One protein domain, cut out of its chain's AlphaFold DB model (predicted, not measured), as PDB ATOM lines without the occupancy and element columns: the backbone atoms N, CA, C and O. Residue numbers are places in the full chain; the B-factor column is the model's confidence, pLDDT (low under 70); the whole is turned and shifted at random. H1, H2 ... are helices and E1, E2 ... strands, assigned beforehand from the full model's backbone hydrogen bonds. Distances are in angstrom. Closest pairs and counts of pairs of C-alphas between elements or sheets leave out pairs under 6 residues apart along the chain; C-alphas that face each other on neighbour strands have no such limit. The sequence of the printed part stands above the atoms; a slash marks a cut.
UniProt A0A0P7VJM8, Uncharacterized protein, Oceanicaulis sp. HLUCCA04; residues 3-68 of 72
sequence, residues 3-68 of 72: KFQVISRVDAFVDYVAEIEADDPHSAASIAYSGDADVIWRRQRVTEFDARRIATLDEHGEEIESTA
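This is residues 3 to 68 of the 72 residues of an uncharacterized protein of Oceanicaulis sp. HLUCCA04 (UniProt A0A0P7VJM8). A long hairpin of two strands, E1 and E2, runs through the middle, with helix H1 packed on it toward the end where E1 begins and E2 ends, and the short strand E3 beside E2 toward the other end, near the hairpin's turn. A second, smaller hairpin, E4 and E5, sits on the other side of E1, with E4 next to E1 and E5 farther out; the link of residues 46 to 53 passes by the turn of the long hairpin on its way from E3 to E4. The printed part has 66 residues with one named helix and five named strands, along the chain E1, E2, H1, E3, E4, E5; one sheet has the order E1, E2, E3 and the other the order E4, E5, both antiparallel, and the class is mixed, helices and strands. The whole is compact, with a radius of gyration of the C-alphas of 11.3 A and spans of 32 by 26 by 18 A.

E1 is residues 3 to 10, from C-alpha 3 at (188.678, 128.911, 147.352) to C-alpha 10 at (184.030, 150.265, 150.583), 22.1 A long. E2, residues 14 to 22, is the longest strand by residues and runs 24.0 A. H1 is residues 25 to 34, 14.4 A from first to last C-alpha, and begins at C-alpha 25 at (182.877, 130.491, 153.912). E3 is residues 42 to 45, 9.7 A long. E4, residues 54 to 57, runs 9.8 A. E5, residues 63 to 68, measures 8.2 A from its first to its last C-alpha and ends at C-alpha 68 at (174.475, 138.961, 154.683).

E1 and E2 form an antiparallel hairpin, with 150 degrees between their directions; the C-alphas of Gln 5 and Glu 19, which face each other, are 4.7 A apart. Across this pair N 4 and O 20, at 2.8 A, and N 18 and O 6, at 2.9 A, are within hydrogen-bond range. E3 is the antiparallel neighbour of E2 at 139 degrees, with N 42 and O 17 at 2.7 A and N 44 and O 15 at 2.9 A. E1 and E3 are the edge strands of this sheet, and E2 is the inner one. H1 is on the sheet, with 39 pairs of C-alphas within 10 A, and together they make two layers, a helix on one face of a sheet. The closest C-alphas of H1 and E1 are those of Ala 29 and Val 6, 6.4 A apart; those of H1 and E2 are Ala 28 and Ala 22, 5.3 A apart. In H1 every O i to N i+4 pair is within hydrogen-bond range. The closest C-alphas of E1 and E4 are those of Val 6 and Thr 56, 6.3 A apart. E4 and E5 are an antiparallel hairpin at 129 degrees, with N 64 and O 56 within hydrogen-bond range at 2.8 A. E5 is apart from E1, E2 and E3, and only just apart from H1, with a closest distance of 8.3 A between C-alphas.

The two C-alphas farthest apart are those of Asp 23 and Glu 48, 31.9 A, and those of the first and last printed residues, Lys 3 and Ala 68, are 18.9 A apart. The printed part has no cut. The links from E1 to E2, from E2 to H1 and from E4 to E5 are tight, those from H1 to E3 and from E3 to E4 are short, and no link is long. The mean pLDDT of the printed part is 72.7; 24 residues are under 70, namely 10 to 14, 35 to 39 and 41 to 54. E3 has a mean pLDDT of 58.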
ATOM      1  N   LYS A   3     188.585 127.517 147.782       83.62
ATOM      2  CA  LYS A   3     188.678 128.911 147.352       83.62
ATOM      3  C   LYS A   3     187.289 129.528 147.364       83.62
ATOM      4  O   LYS A   3     186.391 129.018 146.699       83.62
ATOM      5  N   PHE A   4     187.132 130.617 148.099       86.00
ATOM      6  CA  PHE A   4     185.884 131.360 148.214       86.00
ATOM      7  C   PHE A   4     186.043 132.743 147.599       86.00
ATOM      8  O   PHE A   4     187.061 133.406 147.799       86.00
ATOM      9  N   GLN A   5     185.026 133.190 146.866       85.50
ATOM     10  CA  GLN A   5     184.958 134.569 146.402       85.50
ATOM     11  C   GLN A   5     184.293 135.429 147.472       85.50
ATOM     12  O   GLN A   5     183.166 135.161 147.883       85.50
ATOM     13  N   VAL A   6     184.996 136.468 147.916       85.81
ATOM     14  CA  VAL A   6     184.494 137.431 148.897       85.81
ATOM     15  C   VAL A   6     184.369 138.794 148.240       85.81
ATOM     16  O   VAL A   6     185.274 139.224 147.523       85.81
ATOM     17  N   ILE A   7     183.253 139.476 148.496       83.19
ATOM     18  CA  ILE A   7     183.003 140.842 148.035       83.19
ATOM     19  C   ILE A   7     183.183 141.812 149.199       83.19
ATOM     20  O   ILE A   7     182.573 141.652 150.253       83.19
ATOM     21  N   SER A   8     183.986 142.849 148.985       77.75
ATOM     22  CA  SER A   8     184.102 143.999 149.875       77.75
ATOM     23  C   SER A   8     183.567 145.241 149.179       77.75
ATOM     24  O   SER A   8     184.005 145.592 148.082       77.75
ATOM     25  N   ARG A   9     182.616 145.910 149.836       75.56
ATOM     26  CA  ARG A   9     182.038 147.186 149.400       75.56
ATOM     27  C   ARG A   9     182.539 148.290 150.327       75.56
ATOM     28  O   ARG A   9     182.147 148.345 151.494       75.56
ATOM     29  N   VAL A  10     183.426 149.149 149.827       67.69
ATOM     30  CA  VAL A  10     184.030 150.265 150.583       67.69
ATOM     31  C   VAL A  10     183.595 151.592 149.960       67.69
ATOM     32  O   VAL A  10     183.587 151.701 148.736       67.69
ATOM     33  N   ASP A  11     183.233 152.568 150.804       52.03
ATOM     34  CA  ASP A  11     182.842 153.942 150.439       52.03
ATOM     35  C   ASP A  11     181.958 154.018 149.192       52.03
ATOM     36  O   ASP A  11     182.393 154.412 148.112       52.03
ATOM     37  N   ALA A  12     180.709 153.592 149.382       50.03
ATOM     38  CA  ALA A  12     179.541 153.793 148.529       50.03
ATOM     39  C   ALA A  12     179.646 153.469 147.028       50.03
ATOM     40  O   ALA A  12     178.639 153.626 146.360       50.03
ATOM     41  N   PHE A  13     180.771 153.015 146.465       56.75
ATOM     42  CA  PHE A  13     180.920 153.000 145.002       56.75
ATOM     43  C   PHE A  13     181.900 151.977 144.435       56.75
ATOM     44  O   PHE A  13     182.105 151.970 143.224       56.75
ATOM     45  N   VAL A  14     182.564 151.139 145.233       62.84
ATOM     46  CA  VAL A  14     183.528 150.187 144.662       62.84
ATOM     47  C   VAL A  14     183.340 148.795 145.237       62.84
ATOM     48  O   VAL A  14     183.639 148.550 146.405       62.84
ATOM     49  N   ASP A  15     182.891 147.887 144.367       74.81
ATOM     50  CA  ASP A  15     182.934 146.453 144.619       74.81
ATOM     51  C   ASP A  15     184.350 145.940 144.346       74.81
ATOM     52  O   ASP A  15     184.879 146.031 143.225       74.81
ATOM     53  N   TYR A  16     184.946 145.364 145.379       75.31
ATOM     54  CA  TYR A  16     186.170 144.592 145.297       75.31
ATOM     55  C   TYR A  16     185.846 143.116 145.490       75.31
ATOM     56  O   TYR A  16     185.119 142.759 146.408       75.31
ATOM     57  N   VAL A  17     186.416 142.254 144.654       82.38
ATOM     58  CA  VAL A  17     186.308 140.797 144.775       82.38
ATOM     59  C   VAL A  17     187.684 140.224 145.056       82.38
ATOM     60  O   VAL A  17     188.626 140.526 144.324       82.38
ATOM     61  N   ALA A  18     187.809 139.377 146.066       84.19
ATOM     62  CA  ALA A  18     189.016 138.602 146.315       84.19
ATOM     63  C   ALA A  18     188.698 137.106 146.330       84.19
ATOM     64  O   ALA A  18     187.594 136.700 146.687       84.19
ATOM     65  N   GLU A  19     189.673 136.295 145.930       85.56
ATOM     66  CA  GLU A  19     189.630 134.843 146.090       85.56
ATOM     67  C   GLU A  19     190.465 134.488 147.322       85.56
ATOM     68  O   GLU A  19     191.649 134.818 147.370       85.56
ATOM     69  N   ILE A  20     189.841 133.868 148.321       84.50
ATOM     70  CA  ILE A  20     190.462 133.555 149.612       84.50
ATOM     71  C   ILE A  20     190.386 132.050 149.845       84.50
ATOM     72  O   ILE A  20     189.321 131.445 149.712       84.50
ATOM     73  N   GLU A  21     191.518 131.446 150.201       86.31
ATOM     74  CA  GLU A  21     191.571 130.053 150.635       86.31
ATOM     75  C   GLU A  21     191.205 129.949 152.116       86.31
ATOM     76  O   GLU A  21     191.838 130.571 152.965       86.31
ATOM     77  N   ALA A  22     190.176 129.164 152.427       86.69
ATOM     78  CA  ALA A  22     189.739 128.917 153.796       86.69
ATOM     79  C   ALA A  22     189.165 127.501 153.946       86.69
ATOM     80  O   ALA A  22     188.972 126.769 152.966       86.69
ATOM     81  N   ASP A  23     188.897 127.103 155.187       87.25
ATOM     82  CA  ASP A  23     188.239 125.828 155.490       87.25
ATOM     83  C   ASP A  23     186.716 125.904 155.301       87.25
ATOM     84  O   ASP A  23     186.083 124.904 154.958       87.25
ATOM     85  N   ASP A  24     186.137 127.098 155.448       85.50
ATOM     86  CA  ASP A  24     184.708 127.361 155.307       85.50
ATOM     87  C   ASP A  24     184.429 128.830 154.889       85.50
ATOM     88  O   ASP A  24     185.297 129.699 155.047       85.50
ATOM     89  N   PRO A  25     183.223 129.141 154.367       83.19
ATOM     90  CA  PRO A  25     182.877 130.491 153.912       83.19
ATOM     91  C   PRO A  25     182.932 131.567 155.005       83.19
ATOM     92  O   PRO A  25     183.230 132.726 154.713       83.19
ATOM     93  N   HIS A  26     182.635 131.216 156.261       84.19
ATOM     94  CA  HIS A  26     182.649 132.169 157.370       84.19
ATOM     95  C   HIS A  26     184.087 132.569 157.714       84.19
ATOM     96  O   HIS A  26     184.383 133.755 157.878       84.19
ATOM     97  N   SER A  27     184.998 131.596 157.720       85.25
ATOM     98  CA  SER A  27     186.435 131.828 157.851       85.25
ATOM     99  C   SER A  27     186.977 132.711 156.719       85.25
ATOM    100  O   SER A  27     187.722 133.649 156.996       85.25
ATOM    101  N   ALA A  28     186.545 132.507 155.468       85.44
ATOM    102  CA  ALA A  28     186.949 133.357 154.339       85.44
ATOM    103  C   ALA A  28     186.517 134.827 154.512       85.44
ATOM    104  O   ALA A  28     187.313 135.741 154.290       85.44
ATOM    105  N   ALA A  29     185.279 135.070 154.956       83.56
ATOM    106  CA  ALA A  29     184.791 136.421 155.241       83.56
ATOM    107  C   ALA A  29     185.531 137.072 156.424       83.56
ATOM    108  O   ALA A  29     185.831 138.265 156.382       83.56
ATOM    109  N   SER A  30     185.863 136.292 157.457       83.88
ATOM    110  CA  SER A  30     186.650 136.756 158.605       83.88
ATOM    111  C   SER A  30     188.063 137.192 158.195       83.88
ATOM    112  O   SER A  30     188.493 138.278 158.579       83.88
ATOM    113  N   ILE A  31     188.740 136.411 157.342       83.00
ATOM    114  CA  ILE A  31     190.065 136.738 156.775       83.00
ATOM    115  C   ILE A  31     190.000 138.013 155.919       83.00
ATOM    116  O   ILE A  31     190.858 138.890 156.017       83.00
ATOM    117  N   ALA A  32     188.952 138.159 155.101       83.50
ATOM    118  CA  ALA A  32     188.736 139.379 154.325       83.50
ATOM    119  C   ALA A  32     188.532 140.613 155.221       83.50
ATOM    120  O   ALA A  32     188.995 141.705 154.891       83.50
ATOM    121  N   TYR A  33     187.828 140.445 156.344       81.00
ATOM    122  CA  TYR A  33     187.510 141.517 157.285       81.00
ATOM    123  C   TYR A  33     188.698 141.912 158.172       81.00
ATOM    124  O   TYR A  33     188.871 143.096 158.459       81.00
ATOM    125  N   SER A  34     189.528 140.952 158.595       80.31
ATOM    126  CA  SER A  34     190.726 141.218 159.402       80.31
ATOM    127  C   SER A  34     191.795 142.008 158.639       80.31
ATOM    128  O   SER A  34     192.683 142.580 159.270       80.31
ATOM    129  N   GLY A  35     191.683 142.090 157.308       63.75
ATOM    130  CA  GLY A  35     192.607 142.830 156.455       63.75
ATOM    131  C   GLY A  35     193.937 142.109 156.275       63.75
ATOM    132  O   GLY A  35     194.975 142.767 156.209       63.75
ATOM    133  N   ASP A  36     193.908 140.774 156.235       66.75
ATOM    134  CA  ASP A  36     195.111 139.969 156.041       66.75
ATOM    135  C   ASP A  36     195.845 140.379 154.752       66.75
ATOM    136  O   ASP A  36     195.226 140.652 153.717       66.75
ATOM    137  N   ALA A  37     197.174 140.477 154.824       55.12
ATOM    138  CA  ALA A  37     197.986 141.161 153.811       55.12
ATOM    139  C   ALA A  37     198.002 140.444 152.445       55.12
ATOM    140  O   ALA A  37     198.360 141.053 151.436       55.12
ATOM    141  N   ASP A  38     197.586 139.179 152.410       63.53
ATOM    142  CA  ASP A  38     197.551 138.329 151.217       63.53
ATOM    143  C   ASP A  38     196.239 138.420 150.411       63.53
ATOM    144  O   ASP A  38     196.108 137.801 149.351       63.53
ATOM    145  N   VAL A  39     195.251 139.207 150.857       59.88
ATOM    146  CA  VAL A  39     193.970 139.325 150.144       59.88
ATOM    147  C   VAL A  39     194.097 140.274 148.943       59.88
ATOM    148  O   VAL A  39     194.076 141.500 149.070       59.88
ATOM    149  N   ILE A  40     194.190 139.701 147.738       71.62
ATOM    150  CA  ILE A  40     194.273 140.462 146.482       71.62
ATOM    151  C   ILE A  40     192.873 140.802 145.967       71.62
ATOM    152  O   ILE A  40     192.185 139.988 145.349       71.62
ATOM    153  N   TRP A  41     192.485 142.057 146.160       68.44
ATOM    154  CA  TRP A  41     191.215 142.611 145.709       68.44
ATOM    155  C   TRP A  41     191.232 143.014 144.224       68.44
ATOM    156  O   TRP A  41     192.097 143.763 143.768       68.44
ATOM    157  N   ARG A  42     190.229 142.572 143.460       67.88
ATOM    158  CA  ARG A  42     189.977 142.954 142.061       67.88
ATOM    159  C   ARG A  42     188.731 143.831 141.970       67.88
ATOM    160  O   ARG A  42     187.659 143.439 142.416       67.88
ATOM    161  N   ARG A  43     188.856 145.008 141.361       60.62
ATOM    162  CA  ARG A  43     187.753 145.962 141.154       60.62
ATOM    163  C   ARG A  43     186.764 145.418 140.119       60.62
ATOM    164  O   ARG A  43     187.179 145.189 138.984       60.62
ATOM    165  N   GLN A  44     185.490 145.231 140.476       53.28
ATOM    166  CA  GLN A  44     184.527 144.566 139.586       53.28
ATOM    167  C   GLN A  44     183.458 145.495 138.983       53.28
ATOM    168  O   GLN A  44     183.186 145.333 137.797       53.28
ATOM    169  N   ARG A  45     182.898 146.481 139.715       51.69
ATOM    170  CA  ARG A  45     181.920 147.487 139.216       51.69
ATOM    171  C   ARG A  45     181.651 148.596 140.255       51.69
ATOM    172  O   ARG A  45     182.047 148.465 141.410       51.69
ATOM    173  N   VAL A  46     181.043 149.704 139.814       44.50
ATOM    174  CA  VAL A  46     180.698 150.884 140.633       44.50
ATOM    175  C   VAL A  46     179.178 150.943 140.784       44.50
ATOM    176  O   VAL A  46     178.502 151.230 139.799       44.50
ATOM    177  N   THR A  47     178.649 150.662 141.977       47.31
ATOM    178  CA  THR A  47     177.209 150.751 142.283       47.31
ATOM    179  C   THR A  47     177.010 151.369 143.668       47.31
ATOM    180  O   THR A  47     177.721 151.023 144.608       47.31
ATOM    181  N   GLU A  48     176.058 152.299 143.755       41.84
ATOM    182  CA  GLU A  48     175.830 153.239 144.857       41.84
ATOM    183  C   GLU A  48     175.074 152.614 146.046       41.84
ATOM    184  O   GLU A  48     173.928 152.203 145.873       41.84
ATOM    185  N   PHE A  49     175.673 152.558 147.248       49.22
ATOM    186  CA  PHE A  49     174.977 152.157 148.490       49.22
ATOM    187  C   PHE A  49     175.535 152.863 149.749       49.22
ATOM    188  O   PHE A  49     176.725 152.769 150.040       49.22
ATOM    189  N   ASP A  50     174.663 153.507 150.536       41.25
ATOM    190  CA  ASP A  50     174.977 154.301 151.753       41.25
ATOM    191  C   ASP A  50     175.256 153.437 153.017       41.25
ATOM    192  O   ASP A  50     175.567 153.933 154.096       41.25
ATOM    193  N   ALA A  51     175.176 152.107 152.901       55.06
ATOM    194  CA  ALA A  51     175.433 151.167 153.990       55.06
ATOM    195  C   ALA A  51     176.270 149.975 153.502       55.06
ATOM    196  O   ALA A  51     175.989 149.375 152.462       55.06
ATOM    197  N   ARG A  52     177.317 149.613 154.259       57.25
ATOM    198  CA  ARG A  52     178.171 148.455 153.951       57.25
ATOM    199  C   ARG A  52     177.355 147.169 154.105       57.25
ATOM    200  O   ARG A  52     177.014 146.793 155.224       57.25
ATOM    201  N   ARG A  53     177.079 146.495 152.986       65.81
ATOM    202  CA  ARG A  53     176.482 145.154 152.931       65.81
ATOM    203  C   ARG A  53     177.505 144.176 152.364       65.81
ATOM    204  O   ARG A  53     177.993 144.379 151.253       65.81
ATOM    205  N   ILE A  54     177.806 143.133 153.126       68.88
ATOM    206  CA  ILE A  54     178.705 142.038 152.749       68.88
ATOM    207  C   ILE A  54     177.858 140.774 152.673       68.88
ATOM    208  O   ILE A  54     177.124 140.499 153.613       68.88
ATOM    209  N   ALA A  55     177.943 140.019 151.583       78.50
ATOM    210  CA  ALA A  55     177.279 138.727 151.439       78.50
ATOM    211  C   ALA A  55     178.165 137.783 150.617       78.50
ATOM    212  O   ALA A  55     178.941 138.232 149.769       78.50
ATOM    213  N   THR A  56     178.049 136.486 150.874       81.06
ATOM    214  CA  THR A  56     178.676 135.438 150.065       81.06
ATOM    215  C   THR A  56     177.891 135.259 148.768       81.06
ATOM    216  O   THR A  56     176.668 135.392 148.775       81.06
ATOM    217  N   LEU A  57     178.579 134.949 147.667       83.75
ATOM    218  CA  LEU A  57     177.943 134.559 146.408       83.75
ATOM    219  C   LEU A  57     177.926 133.036 146.236       83.75
ATOM    220  O   LEU A  57     178.832 132.350 146.714       83.75
ATOM    221  N   ASP A  58     176.919 132.521 145.538       80.75
ATOM    222  CA  ASP A  58     176.847 131.121 145.119       80.75
ATOM    223  C   ASP A  58     177.610 130.844 143.803       80.75
ATOM    224  O   ASP A  58     178.277 131.714 143.238       80.75
ATOM    225  N   GLU A  59     177.519 129.608 143.304       81.75
ATOM    226  CA  GLU A  59     178.172 129.163 142.062       81.75
ATOM    227  C   GLU A  59     177.674 129.868 140.786       81.75
ATOM    228  O   GLU A  59     178.339 129.818 139.748       81.75
ATOM    229  N   HIS A  60     176.527 130.544 140.858       77.94
ATOM    230  CA  HIS A  60     175.932 131.321 139.776       77.94
ATOM    231  C   HIS A  60     176.206 132.827 139.910       77.94
ATOM    232  O   HIS A  60     175.898 133.591 138.992       77.94
ATOM    233  N   GLY A  61     176.852 133.250 141.002       75.12
ATOM    234  CA  GLY A  61     177.144 134.647 141.298       75.12
ATOM    235  C   GLY A  61     175.983 135.385 141.969       75.12
ATOM    236  O   GLY A  61     175.973 136.617 141.954       75.12
ATOM    237  N   GLU A  62     175.015 134.663 142.535       78.06
ATOM    238  CA  GLU A  62     173.875 135.233 143.257       78.06
ATOM    239  C   GLU A  62     174.175 135.366 144.759       78.06
ATOM    240  O   GLU A  62     174.894 134.556 145.342       78.06
ATOM    241  N   GLU A  63     173.652 136.414 145.408       79.81
ATOM    242  CA  GLU A  63     173.893 136.667 146.836       79.81
ATOM    243  C   GLU A  63     173.161 135.653 147.731       79.81
ATOM    244  O   GLU A  63     171.943 135.495 147.666       79.81
ATOM    245  N   ILE A  64     173.892 135.039 148.661       84.31
ATOM    246  CA  ILE A  64     173.340 134.165 149.694       84.31
ATOM    247  C   ILE A  64     172.889 135.029 150.876       84.31
ATOM    248  O   ILE A  64     173.684 135.374 151.755       84.31
ATOM    249  N   GLU A  65     171.599 135.364 150.932       77.38
ATOM    250  CA  GLU A  65     171.040 136.284 151.938       77.38
ATOM    251  C   GLU A  65     171.309 135.870 153.394       77.38
ATOM    252  O   GLU A  65     171.495 136.727 154.254       77.38
ATOM    253  N   SER A  66     171.405 134.569 153.687       79.25
ATOM    254  CA  SER A  66     171.701 134.067 155.041       79.25
ATOM    255  C   SER A  66     173.106 134.417 155.543       79.25
ATOM    256  O   SER A  66     173.374 134.321 156.738       79.25
ATOM    257  N   THR A  67     173.995 134.827 154.641       76.94
ATOM    258  CA  THR A  67     175.368 135.251 154.947       76.94
ATOM    259  C   THR A  67     175.522 136.769 154.979       76.94
ATOM    260  O   THR A  67     176.626 137.267 155.199       76.94
ATOM    261  N   ALA A  68     174.431 137.514 154.760       75.00
ATOM    262  CA  ALA A  68     174.475 138.961 154.683       75.00
ATOM    263  C   ALA A  68     174.793 139.588 156.052       75.00
ATOM    264  O   ALA A  68     174.063 139.411 157.029       75.00
TER     265      ALA A  68